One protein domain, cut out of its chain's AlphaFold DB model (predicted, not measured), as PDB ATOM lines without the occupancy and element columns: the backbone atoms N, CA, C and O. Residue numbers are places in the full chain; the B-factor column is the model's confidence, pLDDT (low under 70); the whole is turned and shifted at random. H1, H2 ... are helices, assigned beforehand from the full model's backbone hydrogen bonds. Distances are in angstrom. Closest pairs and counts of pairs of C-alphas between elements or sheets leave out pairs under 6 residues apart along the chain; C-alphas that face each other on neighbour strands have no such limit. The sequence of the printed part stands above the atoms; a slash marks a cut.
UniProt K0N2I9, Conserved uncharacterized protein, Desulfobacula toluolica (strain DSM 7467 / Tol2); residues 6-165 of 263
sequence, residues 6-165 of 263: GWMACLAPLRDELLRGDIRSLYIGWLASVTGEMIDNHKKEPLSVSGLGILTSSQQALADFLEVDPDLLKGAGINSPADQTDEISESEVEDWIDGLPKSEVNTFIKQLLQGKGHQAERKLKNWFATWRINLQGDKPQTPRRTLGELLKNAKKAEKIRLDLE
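This is residues 6 to 165 of the 263 residues of the protein "Conserved uncharacterized protein" of Desulfobacula toluolica (strain DSM 7467 / Tol2) (UniProt K0N2I9). Two lobes stand side by side: H8, the longest helix, makes a V-shaped hairpin with H7 and has H6 near it, while H1, H3, H4, H5 and H9 make a lobe of crossed helices. The lobes are joined loosely, by H2 reaching the first part of H8 and by the links from H5 to H6 and from H8 to H9. The printed part has 160 residues with nine named helices, H1 to H9 in order, and no named strand: all helix. It is only just loose, close to compact, with a radius of gyration of the C-alphas of 18.6 A and spans of 54 by 41 by 31 A.

H8, residues 117 to 136, is 28.6 A long, from C-alpha 117 at (195.581, 144.113, 151.140). H7 is residues 102 to 113, 16.6 A, and H6 residues 90 to 98. H1 is residues 6 to 11, beginning at C-alpha 6 (176.248, 125.592, 144.704); H2 is 14 to 20, H3 24 to 36, 19.3 A, H4 57 to 65 and H5 70 to 77. H9, residues 147 to 165, is 26.7 A long and ends at C-alpha 165 (183.150, 116.735, 118.546).

H7 and H8 form a helical hairpin at a shallow tilt of 34 degrees, only just short of steep; their closest C-alphas, Phe 108 and Ala 120, are 5.6 A apart. H6 is close to H8 but not clearly touching, C-alphas 96 and 128 being 7.4 A apart. H2 touches H8, with C-alphas 20 and 122 4.8 A apart. H3 touches H4 at 15 degrees, a shallow tilt, closest at C-alphas 25 and 59, 5.9 A. H1 touches H4 through C-alphas 11 and 58, 5.2 A. H9 touches H5 at a steep tilt of 61 degrees, C-alphas 154 and 75 being 4.1 A apart. Every O i to N i+4 pair is within hydrogen-bond range in H1, H2 and H4 to H9; in H3, 7 of 9 are.

The C-alphas of Ser 103 and Glu 165, the farthest apart, are 57.2 A apart. The printed part has no cut; the links H3 to H4 and H5 to H6 are long. Confidence is under 70 at residues 36 to 38, 80 to 88 and 136 to 142.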
ATOM      1  N   GLY A   6     174.863 125.759 145.175       81.56
ATOM      2  CA  GLY A   6     176.248 125.592 144.704       81.56
ATOM      3  C   GLY A   6     176.874 126.874 144.140       81.56
ATOM      4  O   GLY A   6     178.063 127.123 144.335       81.56
ATOM      5  N   TRP A   7     176.065 127.737 143.516       88.12
ATOM      6  CA  TRP A   7     176.551 128.929 142.813       88.12
ATOM      7  C   TRP A   7     177.241 129.931 143.727       88.12
ATOM      8  O   TRP A   7     178.290 130.455 143.373       88.12
ATOM      9  N   MET A   8     176.706 130.173 144.926       85.69
ATOM     10  CA  MET A   8     177.278 131.172 145.836       85.69
ATOM     11  C   MET A   8     178.719 130.836 146.233       85.69
ATOM     12  O   MET A   8     179.549 131.738 146.319       85.69
ATOM     13  N   ALA A   9     179.038 129.553 146.423       89.88
ATOM     14  CA  ALA A   9     180.401 129.119 146.721       89.88
ATOM     15  C   ALA A   9     181.334 129.305 145.512       89.88
ATOM     16  O   ALA A   9     182.449 129.795 145.671       89.88
ATOM     17  N   CYS A  10     180.863 128.972 144.307       92.31
ATOM     18  CA  CYS A  10     181.637 129.124 143.073       92.31
ATOM     19  C   CYS A  10     181.858 130.593 142.676       92.31
ATOM     20  O   CYS A  10     182.901 130.926 142.121       92.31
ATOM     21  N   LEU A  11     180.898 131.476 142.967       94.88
ATOM     22  CA  LEU A  11     180.939 132.896 142.602       94.88
ATOM     23  C   LEU A  11     181.613 133.773 143.667       94.88
ATOM     24  O   LEU A  11     182.074 134.865 143.342       94.88
ATOM     25  N   ALA A  12     181.710 133.320 144.924       92.44
ATOM     26  CA  ALA A  12     182.330 134.086 146.011       92.44
ATOM     27  C   ALA A  12     183.731 134.661 145.674       92.44
ATOM     28  O   ALA A  12     183.961 135.835 145.989       92.44
ATOM     29  N   PRO A  13     184.642 133.932 144.988       94.12
ATOM     30  CA  PRO A  13     185.971 134.451 144.645       94.12
ATOM     31  C   PRO A  13     185.971 135.641 143.672       94.12
ATOM     32  O   PRO A  13     186.943 136.397 143.644       94.12
ATOM     33  N   LEU A  14     184.887 135.869 142.915       94.25
ATOM     34  CA  LEU A  14     184.789 136.984 141.962       94.25
ATOM     35  C   LEU A  14     184.990 138.344 142.631       94.25
ATOM     36  O   LEU A  14     185.535 139.267 142.027       94.25
ATOM     37  N   ARG A  15     184.554 138.480 143.889       92.00
ATOM     38  CA  ARG A  15     184.755 139.711 144.656       92.00
ATOM     39  C   ARG A  15     186.241 140.012 144.817       92.00
ATOM     40  O   ARG A  15     186.651 141.152 144.618       92.00
ATOM     41  N   ASP A  16     187.035 139.010 145.166       89.25
ATOM     42  CA  ASP A  16     188.466 139.188 145.404       89.25
ATOM     43  C   ASP A  16     189.221 139.412 144.089       89.25
ATOM     44  O   ASP A  16     190.117 140.254 144.039       89.25
ATOM     45  N   GLU A  17     188.809 138.745 143.007       90.75
ATOM     46  CA  GLU A  17     189.291 139.011 141.644       90.75
ATOM     47  C   GLU A  17     189.065 140.480 141.239       90.75
ATOM     48  O   GLU A  17     190.013 141.184 140.881       90.75
ATOM     49  N   LEU A  18     187.837 140.987 141.402       89.75
ATOM     50  CA  LEU A  18     187.480 142.380 141.110       89.75
ATOM     51  C   LEU A  18     188.260 143.378 141.975       89.75
ATOM     52  O   LEU A  18     188.722 144.418 141.489       89.75
ATOM     53  N   LEU A  19     188.422 143.078 143.266       85.62
ATOM     54  CA  LEU A  19     189.195 143.916 144.183       85.62
ATOM     55  C   LEU A  19     190.678 143.968 143.796       85.62
ATOM     56  O   LEU A  19     191.293 145.023 143.949       85.62
ATOM     57  N   ARG A  20     191.221 142.879 143.243       82.94
ATOM     58  CA  ARG A  20     192.585 142.794 142.693       82.94
ATOM     59  C   ARG A  20     192.736 143.423 141.308       82.94
ATOM     60  O   ARG A  20     193.865 143.635 140.874       82.94
ATOM     61  N   GLY A  21     191.630 143.780 140.657       81.19
ATOM     62  CA  GLY A  21     191.613 144.464 139.363       81.19
ATOM     63  C   GLY A  21     191.352 143.558 138.161       81.19
ATOM     64  O   GLY A  21     191.414 144.045 137.037       81.19
ATOM     65  N   ASP A  22     191.029 142.281 138.372       87.69
ATOM     66  CA  ASP A  22     190.568 141.412 137.293       87.69
ATOM     67  C   ASP A  22     189.110 141.747 136.951       87.69
ATOM     68  O   ASP A  22     188.180 141.465 137.706       87.69
ATOM     69  N   ILE A  23     188.923 142.406 135.807       89.44
ATOM     70  CA  ILE A  23     187.626 142.907 135.338       89.44
ATOM     71  C   ILE A  23     186.921 141.949 134.371       89.44
ATOM     72  O   ILE A  23     185.864 142.298 133.840       89.44
ATOM     73  N   ARG A  24     187.471 140.751 134.121       92.38
ATOM     74  CA  ARG A  24     186.902 139.790 133.157       92.38
ATOM     75  C   ARG A  24     185.470 139.395 133.507       92.38
ATOM     76  O   ARG A  24     184.648 139.254 132.609       92.38
ATOM     77  N   SER A  25     185.131 139.329 134.791       94.00
ATOM     78  CA  SER A  25     183.764 139.077 135.262       94.00
ATOM     79  C   SER A  25     182.753 140.149 134.826       94.00
ATOM     80  O   SER A  25     181.625 139.816 134.464       94.00
ATOM     81  N   LEU A  26     183.156 141.423 134.761       93.44
ATOM     82  CA  LEU A  26     182.310 142.502 134.229       93.44
ATOM     83  C   LEU A  26     182.110 142.360 132.717       93.44
ATOM     84  O   LEU A  26     181.018 142.608 132.211       93.44
ATOM     85  N   TYR A  27     183.155 141.940 132.000       92.31
ATOM     86  CA  TYR A  27     183.074 141.678 130.564       92.31
ATOM     87  C   TYR A  27     182.150 140.491 130.258       92.31
ATOM     88  O   TYR A  27     181.341 140.575 129.340       92.31
ATOM     89  N   ILE A  28     182.205 139.422 131.058       93.88
ATOM     90  CA  ILE A  28     181.280 138.280 130.964       93.88
ATOM     91  C   ILE A  28     179.831 138.740 131.178       93.88
ATOM     92  O   ILE A  28     178.956 138.387 130.390       93.88
ATOM     93  N   GLY A  29     179.580 139.599 132.173       92.81
ATOM     94  CA  GLY A  29     178.261 140.211 132.373       92.81
ATOM     95  C   GLY A  29     177.789 141.038 131.172       92.81
ATOM     96  O   GLY A  29     176.616 140.996 130.804       92.81
ATOM     97  N   TRP A  30     178.702 141.749 130.506       91.81
ATOM     98  CA  TRP A  30     178.379 142.450 129.264       91.81
ATOM     99  C   TRP A  30     178.063 141.480 128.117       91.81
ATOM    100  O   TRP A  30     177.082 141.701 127.409       91.81
ATOM    101  N   LEU A  31     178.819 140.388 127.959       91.06
ATOM    102  CA  LEU A  31     178.516 139.358 126.958       91.06
ATOM    103  C   LEU A  31     177.115 138.760 127.150       91.06
ATOM    104  O   LEU A  31     176.403 138.577 126.168       91.06
ATOM    105  N   ALA A  32     176.691 138.532 128.395       90.75
ATOM    106  CA  ALA A  32     175.332 138.084 128.700       90.75
ATOM    107  C   ALA A  32     174.257 139.098 128.259       90.75
ATOM    108  O   ALA A  32     173.172 138.722 127.827       90.75
ATOM    109  N   SER A  33     174.551 140.401 128.339       84.19
ATOM    110  CA  SER A  33     173.603 141.443 127.915       84.19
ATOM    111  C   SER A  33     173.450 141.538 126.394       84.19
ATOM    112  O   SER A  33     172.364 141.834 125.902       84.19
ATOM    113  N   VAL A  34     174.517 141.267 125.630       81.19
ATOM    114  CA  VAL A  34     174.489 141.444 124.168       81.19
ATOM    115  C   VAL A  34     173.841 140.288 123.415       81.19
ATOM    116  O   VAL A  34     173.496 140.454 122.249       81.19
ATOM    117  N   THR A  35     173.661 139.136 124.057       70.19
ATOM    118  CA  THR A  35     172.947 137.987 123.484       70.19
ATOM    119  C   THR A  35     171.427 138.110 123.624       70.19
ATOM    120  O   THR A  35     170.701 137.541 122.813       70.19
ATOM    121  N   GLY A  36     170.940 138.869 124.614       62.28
ATOM    122  CA  GLY A  36     169.508 139.063 124.879       62.28
ATOM    123  C   GLY A  36     168.850 140.230 124.131       62.28
ATOM    124  O   GLY A  36     167.623 140.284 124.047       62.28
ATOM    125  N   GLU A  37     169.630 141.158 123.574       62.81
ATOM    126  CA  GLU A  37     169.136 142.377 122.920       62.81
ATOM    127  C   GLU A  37     169.527 142.424 121.431       62.81
ATOM    128  O   GLU A  37     170.618 142.002 121.048       62.81
ATOM    129  N   MET A  38     168.674 142.999 120.568       62.69
ATOM    130  CA  MET A  38     169.045 143.332 119.181       62.69
ATOM    131  C   MET A  38     169.995 144.537 119.158       62.69
ATOM    132  O   MET A  38     169.614 145.657 118.814       62.69
ATOM    133  N   ILE A  39     171.239 144.317 119.570       70.50
ATOM    134  CA  ILE A  39     172.280 145.340 119.580       70.50
ATOM    135  C   ILE A  39     172.867 145.499 118.176       70.50
ATOM    136  O   ILE A  39     173.094 144.528 117.457       70.50
ATOM    137  N   ASP A  40     173.145 146.747 117.799       78.00
ATOM    138  CA  ASP A  40     173.842 147.078 116.560       78.00
ATOM    139  C   ASP A  40     175.208 146.370 116.477       78.00
ATOM    140  O   ASP A  40     176.078 146.540 117.336       78.00
ATOM    141  N   ASN A  41     175.421 145.626 115.389       81.44
ATOM    142  CA  ASN A  41     176.671 144.931 115.087       81.44
ATOM    143  C   ASN A  41     177.880 145.875 114.972       81.44
ATOM    144  O   ASN A  41     179.018 145.418 115.089       81.44
ATOM    145  N   HIS A  42     177.663 147.173 114.755       84.06
ATOM    146  CA  HIS A  42     178.717 148.186 114.720       84.06
ATOM    147  C   HIS A  42     179.075 148.745 116.104       84.06
ATOM    148  O   HIS A  42     180.089 149.440 116.238       84.06
ATOM    149  N   LYS A  43     178.298 148.425 117.149       86.25
ATOM    150  CA  LYS A  43     178.604 148.836 118.521       86.25
ATOM    151  C   LYS A  43     179.927 148.214 118.957       86.25
ATOM    152  O   LYS A  43     180.152 147.012 118.806       86.25
ATOM    153  N   LYS A  44     180.814 149.049 119.494       87.62
ATOM    154  CA  LYS A  44     182.107 148.610 120.024       87.62
ATOM    155  C   LYS A  44     181.947 147.991 121.406       87.62
ATOM    156  O   LYS A  44     181.086 148.411 122.181       87.62
ATOM    157  N   GLU A  45     182.820 147.042 121.720       88.38
ATOM    158  CA  GLU A  45     182.959 146.512 123.072       88.38
ATOM    159  C   GLU A  45     183.280 147.648 124.072       88.38
ATOM    160  O   GLU A  45     183.961 148.628 123.728       88.38
ATOM    161  N   PRO A  46     182.774 147.565 125.313       84.81
ATOM    162  CA  PRO A  46     182.911 148.638 126.295       84.81
ATOM    163  C   PRO A  46     184.359 148.805 126.762       84.81
ATOM    164  O   PRO A  46     184.790 149.928 127.036       84.81
ATOM    165  N   LEU A  47     185.102 147.701 126.839       80.81
ATOM    166  CA  LEU A  47     186.483 147.615 127.297       80.81
ATOM    167  C   LEU A  47     187.190 146.517 126.497       80.81
ATOM    168  O   LEU A  47     186.594 145.473 126.239       80.81
ATOM    169  N   SER A  48     188.452 146.752 126.138       76.81
ATOM    170  CA  SER A  48     189.318 145.687 125.633       76.81
ATOM    171  C   SER A  48     189.876 144.936 126.838       76.81
ATOM    172  O   SER A  48     190.448 145.559 127.734       76.81
ATOM    173  N   VAL A  49     189.633 143.628 126.903       81.06
ATOM    174  CA  VAL A  49     190.050 142.776 128.023       81.06
ATOM    175  C   VAL A  49     190.862 141.608 127.476       81.06
ATOM    176  O   VAL A  49     190.360 140.841 126.648       81.06
ATOM    177  N   SER A  50     192.109 141.489 127.937       80.31
ATOM    178  CA  SER A  50     193.011 140.374 127.645       80.31
ATOM    179  C   SER A  50     192.668 139.141 128.489       80.31
ATOM    180  O   SER A  50     191.974 139.213 129.507       80.31
ATOM    181  N   GLY A  51     193.117 137.962 128.052       79.81
ATOM    182  CA  GLY A  51     193.033 136.742 128.865       79.81
ATOM    183  C   GLY A  51     191.639 136.130 129.012       79.81
ATOM    184  O   GLY A  51     191.423 135.308 129.903       79.81
ATOM    185  N   LEU A  52     190.695 136.469 128.130       85.25
ATOM    186  CA  LEU A  52     189.380 135.812 128.060       85.25
ATOM    187  C   LEU A  52     189.458 134.358 127.563       85.25
ATOM    188  O   LEU A  52     188.515 133.599 127.743       85.25
ATOM    189  N   GLY A  53     190.587 133.957 126.969       81.38
ATOM    190  CA  GLY A  53     190.842 132.562 126.596       81.38
ATOM    191  C   GLY A  53     191.160 131.631 127.775       81.38
ATOM    192  O   GLY A  53     191.142 130.419 127.590       81.38
ATOM    193  N   ILE A  54     191.460 132.167 128.967       86.62
ATOM    194  CA  ILE A  54     191.836 131.384 130.159       86.62
ATOM    195  C   ILE A  54     191.072 131.928 131.371       86.62
ATOM    196  O   ILE A  54     191.575 132.774 132.113       86.62
ATOM    197  N   LEU A  55     189.839 131.467 131.563       90.81
ATOM    198  CA  LEU A  55     188.981 131.904 132.666       90.81
ATOM    199  C   LEU A  55     189.313 131.168 133.969       90.81
ATOM    200  O   LEU A  55     189.683 129.994 133.961       90.81
ATOM    201  N   THR A  56     189.158 131.855 135.103       92.62
ATOM    202  CA  THR A  56     189.178 131.201 136.422       92.62
ATOM    203  C   THR A  56     187.917 130.352 136.614       92.62
ATOM    204  O   THR A  56     186.909 130.559 135.939       92.62
ATOM    205  N   SER A  57     187.923 129.410 137.565       93.81
ATOM    206  CA  SER A  57     186.729 128.604 137.873       93.81
ATOM    207  C   SER A  57     185.525 129.466 138.271       93.81
ATOM    208  O   SER A  57     184.402 129.166 137.877       93.81
ATOM    209  N   SER A  58     185.756 130.561 138.996       94.81
ATOM    210  CA  SER A  58     184.747 131.563 139.368       94.81
ATOM    211  C   SER A  58     184.184 132.304 138.156       94.81
ATOM    212  O   SER A  58     182.982 132.545 138.084       94.81
ATOM    213  N   GLN A  59     185.033 132.652 137.186       95.50
ATOM    214  CA  GLN A  59     184.619 133.305 135.939       95.50
ATOM    215  C   GLN A  59     183.857 132.356 135.017       95.50
ATOM    216  O   GLN A  59     182.854 132.760 134.434       95.50
ATOM    217  N   GLN A  60     184.285 131.095 134.919       95.25
ATOM    218  CA  GLN A  60     183.544 130.072 134.186       95.25
ATOM    219  C   GLN A  60     182.170 129.845 134.823       95.25
ATOM    220  O   GLN A  60     181.162 129.906 134.131       95.25
ATOM    221  N   ALA A  61     182.119 129.706 136.151       94.94
ATOM    222  CA  ALA A  61     180.859 129.588 136.874       94.94
ATOM    223  C   ALA A  61     179.944 130.805 136.648       94.94
ATOM    224  O   ALA A  61     178.735 130.650 136.527       94.94
ATOM    225  N   LEU A  62     180.495 132.020 136.551       95.75
ATOM    226  CA  LEU A  62     179.701 133.201 136.210       95.75
ATOM    227  C   LEU A  62     179.118 133.122 134.797       95.75
ATOM    228  O   LEU A  62     177.953 133.461 134.612       95.75
ATOM    229  N   ALA A  63     179.915 132.703 133.813       95.00
ATOM    230  CA  ALA A  63     179.452 132.557 132.438       95.00
ATOM    231  C   ALA A  63     178.328 131.519 132.330       95.00
ATOM    232  O   ALA A  63     177.326 131.782 131.670       95.00
ATOM    233  N   ASP A  64     178.467 130.399 133.041       93.75
ATOM    234  CA  ASP A  64     177.458 129.343 133.097       93.75
ATOM    235  C   ASP A  64     176.183 129.831 133.812       93.75
ATOM    236  O   ASP A  64     175.078 129.620 133.319       93.75
ATOM    237  N   PHE A  65     176.325 130.540 134.940       93.44
ATOM    238  CA  PHE A  65     175.201 131.115 135.692       93.44
ATOM    239  C   PHE A  65     174.409 132.149 134.879       93.44
ATOM    240  O   PHE A  65     173.192 132.243 135.019       93.44
ATOM    241  N   LEU A  66     175.099 132.936 134.052       93.12
ATOM    242  CA  LEU A  66     174.494 133.936 133.169       93.12
ATOM    243  C   LEU A  66     174.070 133.366 131.808       93.12
ATOM    244  O   LEU A  66     173.604 134.133 130.967       93.12
ATOM    245  N   GLU A  67     174.251 132.061 131.582       92.69
ATOM    246  CA  GLU A  67     173.939 131.372 130.323       92.69
ATOM    247  C   GLU A  67     174.579 132.046 129.094       92.69
ATOM    248  O   GLU A  67     173.982 132.162 128.021       92.69
ATOM    249  N   VAL A  68     175.821 132.517 129.242       93.25
ATOM    250  CA  VAL A  68     176.578 133.102 128.129       93.25
ATOM    251  C   VAL A  68     176.887 132.012 127.109       93.25
ATOM    252  O   VAL A  68     177.410 130.958 127.466       93.25
ATOM    253  N   ASP A  69     176.629 132.292 125.827       91.88
ATOM    254  CA  ASP A  69     176.980 131.388 124.729       91.88
ATOM    255  C   ASP A  69     178.482 131.009 124.807       91.88
ATOM    256  O   ASP A  69     179.350 131.890 124.692       91.88
ATOM    257  N   PRO A  70     178.818 129.716 124.996       91.81
ATOM    258  CA  PRO A  70     180.199 129.258 125.111       91.81
ATOM    259  C   PRO A  70     181.049 129.584 123.882       91.81
ATOM    260  O   PRO A  70     182.249 129.847 124.010       91.81
ATOM    261  N   ASP A  71     180.448 129.580 122.694       93.81
ATOM    262  CA  ASP A  71     181.134 129.882 121.445       93.81
ATOM    263  C   ASP A  71     181.373 131.399 121.330       93.81
ATOM    264  O   ASP A  71     182.449 131.815 120.894       93.81
ATOM    265  N   LEU A  72     180.462 132.243 121.838       92.00
ATOM    266  CA  LEU A  72     180.691 133.689 121.975       92.00
ATOM    267  C   LEU A  72     181.815 134.007 122.967       92.00
ATOM    268  O   LEU A  72     182.685 134.828 122.668       92.00
ATOM    269  N   LEU A  73     181.828 133.344 124.122       91.81
ATOM    270  CA  LEU A  73     182.857 133.523 125.145       91.81
ATOM    271  C   LEU A  73     184.242 133.109 124.625       91.81
ATOM    272  O   LEU A  73     185.195 133.887 124.707       91.81
ATOM    273  N   LYS A  74     184.341 131.932 123.992       91.19
ATOM    274  CA  LYS A  74     185.563 131.486 123.299       91.19
ATOM    275  C   LYS A  74     185.952 132.444 122.176       91.19
ATOM    276  O   LYS A  74     187.122 132.800 122.047       91.19
ATOM    277  N   GLY A  75     184.977 132.906 121.392       90.19
ATOM    278  CA  GLY A  75     185.165 133.891 120.330       90.19
ATOM    279  C   GLY A  75     185.728 135.222 120.836       90.19
ATOM    280  O   GLY A  75     186.573 135.827 120.172       90.19
ATOM    281  N   ALA A  76     185.337 135.659 122.035       89.62
ATOM    282  CA  ALA A  76     185.895 136.843 122.681       89.62
ATOM    283  C   ALA A  76     187.354 136.648 123.139       89.62
ATOM    284  O   ALA A  76     188.092 137.631 123.230       89.62
ATOM    285  N   GLY A  77     187.793 135.408 123.369       86.56
ATOM    286  CA  GLY A  77     189.201 135.058 123.586       86.56
ATOM    287  C   GLY A  77     190.040 135.012 122.301       86.56
ATOM    288  O   GLY A  77     191.256 135.194 122.353       86.56
ATOM    289  N   ILE A  78     189.422 134.826 121.128       83.44
ATOM    290  CA  ILE A  78     190.140 134.833 119.842       83.44
ATOM    291  C   ILE A  78     190.724 136.226 119.591       83.44
ATOM    292  O   ILE A  78     190.018 137.237 119.644       83.44
ATOM    293  N   ASN A  79     192.022 136.268 119.276       70.06
ATOM    294  CA  ASN A  79     192.808 137.493 119.088       70.06
ATOM    295  C   ASN A  79     192.851 138.410 120.323       70.06
ATOM    296  O   ASN A  79     193.239 139.568 120.203       70.06
ATOM    297  N   SER A  80     192.469 137.894 121.494       66.62
ATOM    298  CA  SER A  80     192.707 138.518 122.792       66.62
ATOM    299  C   SER A  80     193.591 137.577 123.611       66.62
ATOM    300  O   SER A  80     193.104 136.919 124.542       66.62
ATOM    301  N   PRO A  81     194.870 137.403 123.209       60.44
ATOM    302  CA  PRO A  81     195.782 136.586 123.991       60.44
ATOM    303  C   PRO A  81     195.761 137.106 125.435       60.44
ATOM    304  O   PRO A  81     195.655 138.309 125.679       60.44
ATOM    305  N   ALA A  82     195.819 136.198 126.416       57.84
ATOM    306  CA  ALA A  82     196.350 136.604 127.715       57.84
ATOM    307  C   ALA A  82     197.679 137.305 127.428       57.84
ATOM    308  O   ALA A  82     198.355 136.867 126.497       57.84
ATOM    309  N   ASP A  83     198.016 138.379 128.141       55.75
ATOM    310  CA  ASP A  83     199.302 139.072 128.009       55.75
ATOM    311  C   ASP A  83     200.448 138.093 128.353       55.75
ATOM    312  O   ASP A  83     201.032 138.116 129.428       55.75
ATOM    313  N   GLN A  84     200.707 137.144 127.456       44.25
ATOM    314  CA  GLN A  84     201.742 136.118 127.478       44.25
ATOM    315  C   GLN A  84     202.985 136.631 126.758       44.25
ATOM    316  O   GLN A  84     203.945 135.892 126.577       44.25
ATOM    317  N   THR A  85     202.975 137.889 126.318       43.53
ATOM    318  CA  THR A  85     204.099 138.488 125.614       43.53
ATOM    319  C   THR A  85     205.167 139.061 126.517       43.53
ATOM    320  O   THR A  85     206.190 139.432 125.971       43.53
ATOM    321  N   ASP A  86     205.028 139.064 127.844       51.47
ATOM    322  CA  ASP A  86     206.181 139.357 128.693       51.47
ATOM    323  C   ASP A  86     206.078 138.617 130.039       51.47
ATOM    324  O   ASP A  86     205.552 139.174 131.013       51.47
ATOM    325  N   GLU A  87     206.583 137.374 130.102       59.28
ATOM    326  CA  GLU A  87     206.978 136.769 131.383       59.28
ATOM    327  C   GLU A  87     207.755 137.827 132.165       59.28
ATOM    328  O   GLU A  87     208.753 138.368 131.691       59.28
ATOM    329  N   ILE A  88     207.221 138.205 133.322       68.88
ATOM    330  CA  ILE A  88     207.838 139.210 134.171       68.88
ATOM    331  C   ILE A  88     209.156 138.606 134.651       68.88
ATOM    332  O   ILE A  88     209.141 137.661 135.442       68.88
ATOM    333  N   SER A  89     210.282 139.109 134.146       79.50
ATOM    334  CA  SER A  89     211.582 138.656 134.624       79.50
ATOM    335  C   SER A  89     211.789 139.133 136.062       79.50
ATOM    336  O   SER A  89     211.354 140.219 136.444       79.50
ATOM    337  N   GLU A  90     212.453 138.316 136.879       81.25
ATOM    338  CA  GLU A  90     212.772 138.688 138.263       81.25
ATOM    339  C   GLU A  90     213.614 139.978 138.304       81.25
ATOM    340  O   GLU A  90     213.328 140.872 139.094       81.25
ATOM    341  N   SER A  91     214.526 140.144 137.338       83.19
ATOM    342  CA  SER A  91     215.316 141.367 137.138       83.19
ATOM    343  C   SER A  91     214.457 142.609 136.861       83.19
ATOM    344  O   SER A  91     214.740 143.667 137.407       83.19
ATOM    345  N   GLU A  92     213.391 142.512 136.057       84.62
ATOM    346  CA  GLU A  92     212.480 143.650 135.817       84.62
ATOM    347  C   GLU A  92     211.728 144.069 137.083       84.62
ATOM    348  O   GLU A  92     211.423 145.249 137.275       84.62
ATOM    349  N   VAL A  93     211.383 143.099 137.930       86.56
ATOM    350  CA  VAL A  93     210.719 143.365 139.209       86.56
ATOM    351  C   VAL A  93     211.686 144.046 140.165       86.56
ATOM    352  O   VAL A  93     211.298 145.025 140.798       86.56
ATOM    353  N   GLU A  94     212.923 143.560 140.250       89.06
ATOM    354  CA  GLU A  94     213.978 144.161 141.068       89.06
ATOM    355  C   GLU A  94     214.269 145.602 140.632       89.06
ATOM    356  O   GLU A  94     214.164 146.507 141.459       89.06
ATOM    357  N   ASP A  95     214.484 145.844 139.334       89.44
ATOM    358  CA  ASP A  95     214.727 147.184 138.782       89.44
ATOM    359  C   ASP A  95     213.583 148.159 139.103       89.44
ATOM    360  O   ASP A  95     213.801 149.330 139.438       89.44
ATOM    361  N   TRP A  96     212.336 147.686 139.016       90.94
ATOM    362  CA  TRP A  96     211.178 148.499 139.371       90.94
ATOM    363  C   TRP A  96     211.120 148.787 140.872       90.94
ATOM    364  O   TRP A  96     210.892 149.937 141.253       90.94
ATOM    365  N   ILE A  97     211.324 147.768 141.715       89.88
ATOM    366  CA  ILE A  97     211.294 147.893 143.177       89.88
ATOM    367  C   ILE A  97     212.387 148.851 143.661       89.88
ATOM    368  O   ILE A  97     212.099 149.709 144.500       89.88
ATOM    369  N   ASP A  98     213.596 148.765 143.107       90.56
ATOM    370  CA  ASP A  98     214.723 149.640 143.448       90.56
ATOM    371  C   ASP A  98     214.463 151.105 143.063       90.56
ATOM    372  O   ASP A  98     214.941 152.032 143.726       90.56
ATOM    373  N   GLY A  99     213.634 151.334 142.040       88.25
ATOM    374  CA  GLY A  99     213.170 152.659 141.636       88.25
ATOM    375  C   GLY A  99     212.065 153.260 142.519       88.25
ATOM    376  O   GLY A  99     211.734 154.440 142.356       88.25
ATOM    377  N   LEU A 100     211.469 152.500 143.448       89.31
ATOM    378  CA  LEU A 100     210.335 152.979 144.244       89.31
ATOM    379  C   LEU A 100     210.770 153.914 145.389       89.31
ATOM    380  O   LEU A 100     211.617 153.564 146.216       89.31
ATOM    381  N   PRO A 101     210.119 155.083 145.557       91.50
ATOM    382  CA  PRO A 101     210.345 155.926 146.724       91.50
ATOM    383  C   PRO A 101     210.003 155.194 148.029       91.50
ATOM    384  O   PRO A 101     208.910 154.644 148.186       91.50
ATOM    385  N   LYS A 102     210.885 155.280 149.034       90.81
ATOM    386  CA  LYS A 102     210.666 154.659 150.361       90.81
ATOM    387  C   LYS A 102     209.341 155.070 151.016       90.81
ATOM    388  O   LYS A 102     208.740 154.287 151.749       90.81
ATOM    389  N   SER A 103     208.874 156.296 150.772       89.94
ATOM    390  CA  SER A 103     207.582 156.791 151.268       89.94
ATOM    391  C   SER A 103     206.390 156.013 150.701       89.94
ATOM    392  O   SER A 103     205.439 155.739 151.435       89.94
ATOM    393  N   GLU A 104     206.449 155.622 149.428       88.62
ATOM    394  CA  GLU A 104     205.402 154.847 148.755       88.62
ATOM    395  C   GLU A 104     205.405 153.397 149.241       88.62
ATOM    396  O   GLU A 104     204.366 152.881 149.655       88.62
ATOM    397  N   VAL A 105     206.587 152.777 149.338       90.81
ATOM    398  CA  VAL A 105     206.746 151.428 149.910       90.81
ATOM    399  C   VAL A 105     206.166 151.362 151.328       90.81
ATOM    400  O   VAL A 105     205.333 150.505 151.630       90.81
ATOM    401  N   ASN A 106     206.511 152.326 152.187       92.50
ATOM    402  CA  ASN A 106     205.961 152.420 153.542       92.50
ATOM    403  C   ASN A 106     204.435 152.606 153.554       92.50
ATOM    404  O   ASN A 106     203.761 152.144 154.478       92.50
ATOM    405  N   THR A 107     203.875 153.279 152.549       93.06
ATOM    406  CA  THR A 107     202.425 153.466 152.419       93.06
ATOM    407  C   THR A 107     201.727 152.148 152.091       93.06
ATOM    408  O   THR A 107     200.704 151.841 152.709       93.06
ATOM    409  N   PHE A 108     202.296 151.330 151.203       91.62
ATOM    410  CA  PHE A 108     201.771 149.992 150.924       91.62
ATOM    411  C   PHE A 108     201.875 149.073 152.142       91.62
ATOM    412  O   PHE A 108     200.880 148.447 152.500       91.62
ATOM    413  N   ILE A 109     203.005 149.066 152.860       92.81
ATOM    414  CA  ILE A 109     203.158 148.283 154.101       92.81
ATOM    415  C   ILE A 109     202.090 148.681 155.134       92.81
ATOM    416  O   ILE A 109     201.429 147.818 155.713       92.81
ATOM    417  N   LYS A 110     201.841 149.985 155.321       94.00
ATOM    418  CA  LYS A 110     200.755 150.467 156.192       94.00
ATOM    419  C   LYS A 110     199.380 149.985 155.725       94.00
ATOM    420  O   LYS A 110     198.567 149.598 156.559       94.00
ATOM    421  N   GLN A 111     199.103 149.998 154.421       91.94
ATOM    422  CA  GLN A 111     197.837 149.496 153.874       91.94
ATOM    423  C   GLN A 111     197.660 147.992 154.123       91.94
ATOM    424  O   GLN A 111     196.559 147.580 154.494       91.94
ATOM    425  N   LEU A 112     198.724 147.192 153.996       92.56
ATOM    426  CA  LEU A 112     198.703 145.762 154.319       92.56
ATOM    427  C   LEU A 112     198.360 145.532 155.800       92.56
ATOM    428  O   LEU A 112     197.439 144.775 156.103       92.56
ATOM    429  N   LEU A 113     199.021 146.252 156.715       94.06
ATOM    430  CA  LEU A 113     198.771 146.157 158.162       94.06
ATOM    431  C   LEU A 113     197.363 146.624 158.570       94.06
ATOM    432  O   LEU A 113     196.823 146.167 159.572       94.06
ATOM    433  N   GLN A 114     196.746 147.514 157.790       94.88
ATOM    434  CA  GLN A 114     195.371 147.988 157.996       94.88
ATOM    435  C   GLN A 114     194.298 147.062 157.394       94.88
ATOM    436  O   GLN A 114     193.127 147.439 157.354       94.88
ATOM    437  N   GLY A 115     194.674 145.893 156.863       89.25
ATOM    438  CA  GLY A 115     193.745 144.970 156.206       89.25
ATOM    439  C   GLY A 115     193.281 145.424 154.816       89.25
ATOM    440  O   GLY A 115     192.359 144.843 154.249       89.25
ATOM    441  N   LYS A 116     193.922 146.436 154.214       88.94
ATOM    442  CA  LYS A 116     193.618 146.939 152.858       88.94
ATOM    443  C   LYS A 116     194.460 146.234 151.787       88.94
ATOM    444  O   LYS A 116     194.868 146.854 150.805       88.94
ATOM    445  N   GLY A 117     194.696 144.933 151.972       87.38
ATOM    446  CA  GLY A 117     195.581 144.113 151.140       87.38
ATOM    447  C   GLY A 117     195.270 144.190 149.648       87.38
ATOM    448  O   GLY A 117     196.132 144.548 148.854       87.38
ATOM    449  N   HIS A 118     194.009 143.963 149.272       83.69
ATOM    450  CA  HIS A 118     193.601 143.988 147.865       83.69
ATOM    451  C   HIS A 118     193.768 145.364 147.202       83.69
ATOM    452  O   HIS A 118     194.118 145.442 146.028       83.69
ATOM    453  N   GLN A 119     193.551 146.461 147.941       83.94
ATOM    454  CA  GLN A 119     193.735 147.815 147.403       83.94
ATOM    455  C   GLN A 119     195.214 148.117 147.150       83.94
ATOM    456  O   GLN A 119     195.542 148.713 146.125       83.94
ATOM    457  N   ALA A 120     196.089 147.699 148.071       87.62
ATOM    458  CA  ALA A 120     197.533 147.810 147.908       87.62
ATOM    459  C   ALA A 120     198.009 146.975 146.710       87.62
ATOM    460  O   ALA A 120     198.685 147.500 145.831       87.62
ATOM    461  N   GLU A 121     197.571 145.714 146.625       86.69
ATOM    462  CA  GLU A 121     197.902 144.798 145.528       86.69
ATOM    463  C   GLU A 121     197.478 145.366 144.165       86.69
ATOM    464  O   GLU A 121     198.291 145.445 143.247       86.69
ATOM    465  N   ARG A 122     196.228 145.826 144.038       84.12
ATOM    466  CA  ARG A 122     195.711 146.418 142.797       84.12
ATOM    467  C   ARG A 122     196.498 147.660 142.382       84.12
ATOM    468  O   ARG A 122     196.809 147.822 141.205       84.12
ATOM    469  N   LYS A 123     196.815 148.549 143.329       86.31
ATOM    470  CA  LYS A 123     197.606 149.756 143.049       86.31
ATOM    471  C   LYS A 123     199.018 149.411 142.584       86.31
ATOM    472  O   LYS A 123     199.459 149.985 141.594       86.31
ATOM    473  N   LEU A 124     199.687 148.468 143.250       88.25
ATOM    474  CA  LEU A 124     201.020 147.999 142.866       88.25
ATOM    475  C   LEU A 124     201.012 147.386 141.462       88.25
ATOM    476  O   LEU A 124     201.807 147.799 140.626       88.25
ATOM    477  N   LYS A 125     200.065 146.485 141.170       83.81
ATOM    478  CA  LYS A 125     199.910 145.875 139.839       83.81
ATOM    479  C   LYS A 125     199.669 146.916 138.747       83.81
ATOM    480  O   LYS A 125     200.321 146.872 137.709       83.81
ATOM    481  N   ASN A 126     198.783 147.882 138.993       81.06
ATOM    482  CA  ASN A 126     198.515 148.960 138.041       81.06
ATOM    483  C   ASN A 126     199.745 149.842 137.808       81.06
ATOM    484  O   ASN A 126     200.014 150.241 136.676       81.06
ATOM    485  N   TRP A 127     200.485 150.162 138.871       85.81
ATOM    486  CA  TRP A 127     201.664 151.010 138.760       85.81
ATOM    487  C   TRP A 127     202.795 150.296 138.019       85.81
ATOM    488  O   TRP A 127     203.362 150.873 137.093       85.81
ATOM    489  N   PHE A 128     203.041 149.026 138.342       84.12
ATOM    490  CA  PHE A 128     203.987 148.182 137.621       84.12
ATOM    491  C   PHE A 128     203.621 148.062 136.136       84.12
ATOM    492  O   PHE A 128     204.460 148.306 135.274       84.12
ATOM    493  N   ALA A 129     202.349 147.797 135.816       79.31
ATOM    494  CA  ALA A 129     201.878 147.753 134.432       79.31
ATOM    495  C   ALA A 129     202.092 149.089 133.699       79.31
ATOM    496  O   ALA A 129     202.556 149.103 132.564       79.31
ATOM    497  N   THR A 130     201.815 150.218 134.360       81.69
ATOM    498  CA  THR A 130     202.032 151.559 133.786       81.69
ATOM    499  C   THR A 130     203.517 151.826 133.531       81.69
ATOM    500  O   THR A 130     203.882 152.361 132.489       81.69
ATOM    501  N   TRP A 131     204.386 151.431 134.464       85.50
ATOM    502  CA  TRP A 131     205.835 151.548 134.311       85.50
ATOM    503  C   TRP A 131     206.357 150.710 133.135       85.50
ATOM    504  O   TRP A 131     207.102 151.236 132.310       85.50
ATOM    505  N   ARG A 132     205.888 149.463 132.982       80.19
ATOM    506  CA  ARG A 132     206.240 148.608 131.833       80.19
ATOM    507  C   ARG A 132     205.779 149.195 130.501       80.19
ATOM    508  O   ARG A 132     206.549 149.185 129.547       80.19
ATOM    509  N   ILE A 133     204.562 149.741 130.435       73.06
ATOM    510  CA  ILE A 133     204.063 150.424 129.228       73.06
ATOM    511  C   ILE A 133     204.993 151.586 128.856       73.06
ATOM    512  O   ILE A 133     205.387 151.714 127.702       73.06
ATOM    513  N   ASN A 134     205.409 152.392 129.836       78.56
ATOM    514  CA  ASN A 134     206.314 153.517 129.592       78.56
ATOM    515  C   ASN A 134     207.719 153.077 129.133       78.56
ATOM    516  O   ASN A 134     208.352 153.794 128.365       78.56
ATOM    517  N   LEU A 135     208.200 151.911 129.576       74.81
ATOM    518  CA  LEU A 135     209.478 151.330 129.143       74.81
ATOM    519  C   LEU A 135     209.439 150.760 127.726       74.81
ATOM    520  O   LEU A 135     210.405 150.891 126.980       74.81
ATOM    521  N   GLN A 136     208.337 150.109 127.358       66.50
ATOM    522  CA  GLN A 136     208.192 149.424 126.072       66.50
ATOM    523  C   GLN A 136     207.770 150.362 124.927       66.50
ATOM    524  O   GLN A 136     207.658 149.920 123.782       66.50
ATOM    525  N   GLY A 137     207.568 151.652 125.220       59.06
ATOM    526  CA  GLY A 137     207.056 152.642 124.276       59.06
ATOM    527  C   GLY A 137     205.566 152.457 123.975       59.06
ATOM    528  O   GLY A 137     204.911 151.560 124.508       59.06
ATOM    529  N   ASP A 138     205.022 153.318 123.111       54.12
ATOM    530  CA  ASP A 138     203.614 153.306 122.688       54.12
ATOM    531  C   ASP A 138     203.296 152.015 121.896       54.12
ATOM    532  O   ASP A 138     203.256 151.991 120.663       54.12
ATOM    533  N   LYS A 139     203.093 150.890 122.595       55.41
ATOM    534  CA  LYS A 139     202.491 149.692 122.004       55.41
ATOM    535  C   LYS A 139     201.070 150.081 121.572       55.41
ATOM    536  O   LYS A 139     200.306 150.581 122.402       55.41
ATOM    537  N   PRO A 140     200.679 149.874 120.300       52.56
ATOM    538  CA  PRO A 140     199.348 150.244 119.845       52.56
ATOM    539  C   PRO A 140     198.312 149.479 120.669       52.56
ATOM    540  O   PRO A 140     198.305 148.247 120.670       52.56
ATOM    541  N   GLN A 141     197.443 150.207 121.380       57.75
ATOM    542  CA  GLN A 141     196.320 149.587 122.075       57.75
ATOM    543  C   GLN A 141     195.522 148.757 121.075       57.75
ATOM    544  O   GLN A 141     195.185 149.241 119.990       57.75
ATOM    545  N   THR A 142     195.219 147.511 121.436       63.03
ATOM    546  CA  THR A 142     194.400 146.649 120.589       63.03
ATOM    547  C   THR A 142     193.078 147.370 120.310       63.03
ATOM    548  O   THR A 142     192.396 147.790 121.252       63.03
ATOM    549  N   PRO A 143     192.716 147.591 119.034       70.31
ATOM    550  CA  PRO A 143     191.515 148.337 118.708       70.31
ATOM    551  C   PRO A 143     190.293 147.615 119.274       70.31
ATOM    552  O   PRO A 143     190.156 146.400 119.129       70.31
ATOM    553  N   ARG A 144     189.399 148.380 119.913       83.31
ATOM    554  CA  ARG A 144     188.138 147.848 120.441       83.31
ATOM    555  C   ARG A 144     187.342 147.202 119.320       83.31
ATOM    556  O   ARG A 144     187.001 147.877 118.343       83.31
ATOM    557  N   ARG A 145     187.020 145.928 119.510       87.50
ATOM    558  CA  ARG A 145     186.276 145.134 118.535       87.50
ATOM    559  C   ARG A 145     184.830 145.588 118.463       87.50
ATOM    560  O   ARG A 145     184.245 146.050 119.445       87.50
ATOM    561  N   THR A 146     184.245 145.442 117.288       90.06
ATOM    562  CA  THR A 146     182.799 145.574 117.101       90.06
ATOM    563  C   THR A 146     182.089 144.285 117.498       90.06
ATOM    564  O   THR A 146     182.663 143.195 117.432       90.06
ATOM    565  N   LEU A 147     180.812 144.381 117.865       88.62
ATOM    566  CA  LEU A 147     179.986 143.205 118.135       88.62
ATOM    567  C   LEU A 147     179.954 142.251 116.925       88.62
ATOM    568  O   LEU A 147     180.051 141.039 117.088       88.62
ATOM    569  N   GLY A 148     179.930 142.785 115.701       89.19
ATOM    570  CA  GLY A 148     180.007 141.991 114.475       89.19
ATOM    571  C   GLY A 148     181.315 141.202 114.327       89.19
ATOM    572  O   GLY A 148     181.308 140.094 113.791       89.19
ATOM    573  N   GLU A 149     182.441 141.728 114.813       90.56
ATOM    574  CA  GLU A 149     183.711 140.991 114.868       90.56
ATOM    575  C   GLU A 149     183.686 139.895 115.935       90.56
ATOM    576  O   GLU A 149     184.132 138.778 115.662       90.56
ATOM    577  N   LEU A 150     183.101 140.167 117.107       90.06
ATOM    578  CA  LEU A 150     182.920 139.166 118.163       90.06
ATOM    579  C   LEU A 150     182.039 138.002 117.696       90.06
ATOM    580  O   LEU A 150     182.413 136.847 117.870       90.06
ATOM    581  N   LEU A 151     180.928 138.283 117.008       90.06
ATOM    582  CA  LEU A 151     180.044 137.258 116.442       90.06
ATOM    583  C   LEU A 151     180.721 136.447 115.329       90.06
ATOM    584  O   LEU A 151     180.512 135.239 115.213       90.06
ATOM    585  N   LYS A 152     181.570 137.076 114.505       92.25
ATOM    586  CA  LYS A 152     182.393 136.345 113.524       92.25
ATOM    587  C   LYS A 152     183.374 135.403 114.214       92.25
ATOM    588  O   LYS A 152     183.585 134.294 113.727       92.25
ATOM    589  N   ASN A 153     183.971 135.827 115.322       92.50
ATOM    590  CA  ASN A 153     184.843 134.969 116.114       92.50
ATOM    591  C   ASN A 153     184.060 133.842 116.797       92.50
ATOM    592  O   ASN A 153     184.542 132.714 116.802       92.50
ATOM    593  N   ALA A 154     182.846 134.112 117.277       92.44
ATOM    594  CA  ALA A 154     181.962 133.098 117.844       92.44
ATOM    595  C   ALA A 154     181.677 131.974 116.838       92.44
ATOM    596  O   ALA A 154     181.924 130.809 117.123       92.44
ATOM    597  N   LYS A 155     181.318 132.323 115.596       94.12
ATOM    598  CA  LYS A 155     181.123 131.340 114.510       94.12
ATOM    599  C   LYS A 155     182.375 130.513 114.202       94.12
ATOM    600  O   LYS A 155     182.278 129.350 113.817       94.12
ATOM    601  N   LYS A 156     183.570 131.103 114.334       94.44
ATOM    602  CA  LYS A 156     184.828 130.350 114.197       94.44
ATOM    603  C   LYS A 156     185.006 129.367 115.355       94.44
ATOM    604  O   LYS A 156     185.402 128.235 115.104       94.44
ATOM    605  N   ALA A 157     184.718 129.790 116.585       93.62
ATOM    606  CA  ALA A 157     184.793 128.938 117.769       93.62
ATOM    607  C   ALA A 157     183.798 127.767 117.693       93.62
ATOM    608  O   ALA A 157     184.201 126.627 117.913       93.62
ATOM    609  N   GLU A 158     182.561 128.035 117.272       94.81
ATOM    610  CA  GLU A 158     181.526 127.024 117.030       94.81
ATOM    611  C   GLU A 158     182.004 125.975 116.021       94.81
ATOM    612  O   GLU A 158     181.963 124.776 116.291       94.81
ATOM    613  N   LYS A 159     182.538 126.415 114.872       95.75
ATOM    614  CA  LYS A 159     183.064 125.497 113.856       95.75
ATOM    615  C   LYS A 159     184.167 124.595 114.417       95.75
ATOM    616  O   LYS A 159     184.137 123.390 114.196       95.75
ATOM    617  N   ILE A 160     185.112 125.167 115.163       94.31
ATOM    618  CA  ILE A 160     186.196 124.401 115.796       94.31
ATOM    619  C   ILE A 160     185.623 123.366 116.773       94.31
ATOM    620  O   ILE A 160     186.076 122.223 116.777       94.31
ATOM    621  N   ARG A 161     184.623 123.737 117.581       94.31
ATOM    622  CA  ARG A 161     183.966 122.820 118.521       94.31
ATOM    623  C   ARG A 161     183.298 121.652 117.793       94.31
ATOM    624  O   ARG A 161     183.544 120.508 118.159       94.31
ATOM    625  N   LEU A 162     182.515 121.929 116.751       96.12
ATOM    626  CA  LEU A 162     181.833 120.896 115.964       96.12
ATOM    627  C   LEU A 162     182.822 119.948 115.269       96.12
ATOM    628  O   LEU A 162     182.604 118.735 115.251       96.12
ATOM    629  N   ASP A 163     183.924 120.480 114.733       95.56
ATOM    630  CA  ASP A 163     184.974 119.671 114.111       95.56
ATOM    631  C   ASP A 163     185.635 118.731 115.143       95.56
ATOM    632  O   ASP A 163     185.839 117.548 114.862       95.56
ATOM    633  N   LEU A 164     185.912 119.219 116.359       94.94
ATOM    634  CA  LEU A 164     186.457 118.405 117.454       94.94
ATOM    635  C   LEU A 164     185.471 117.330 117.935       94.94
ATOM    636  O   LEU A 164     185.855 116.168 118.056       94.94
ATOM    637  N   GLU A 165     184.200 117.682 118.146       95.06
ATOM    638  CA  GLU A 165     183.150 116.735 118.546       95.06
ATOM    639  C   GLU A 165     182.979 115.616 117.506       95.06
ATOM    640  O   GLU A 165     182.862 114.441 117.857       95.06
TER     641      GLU A 165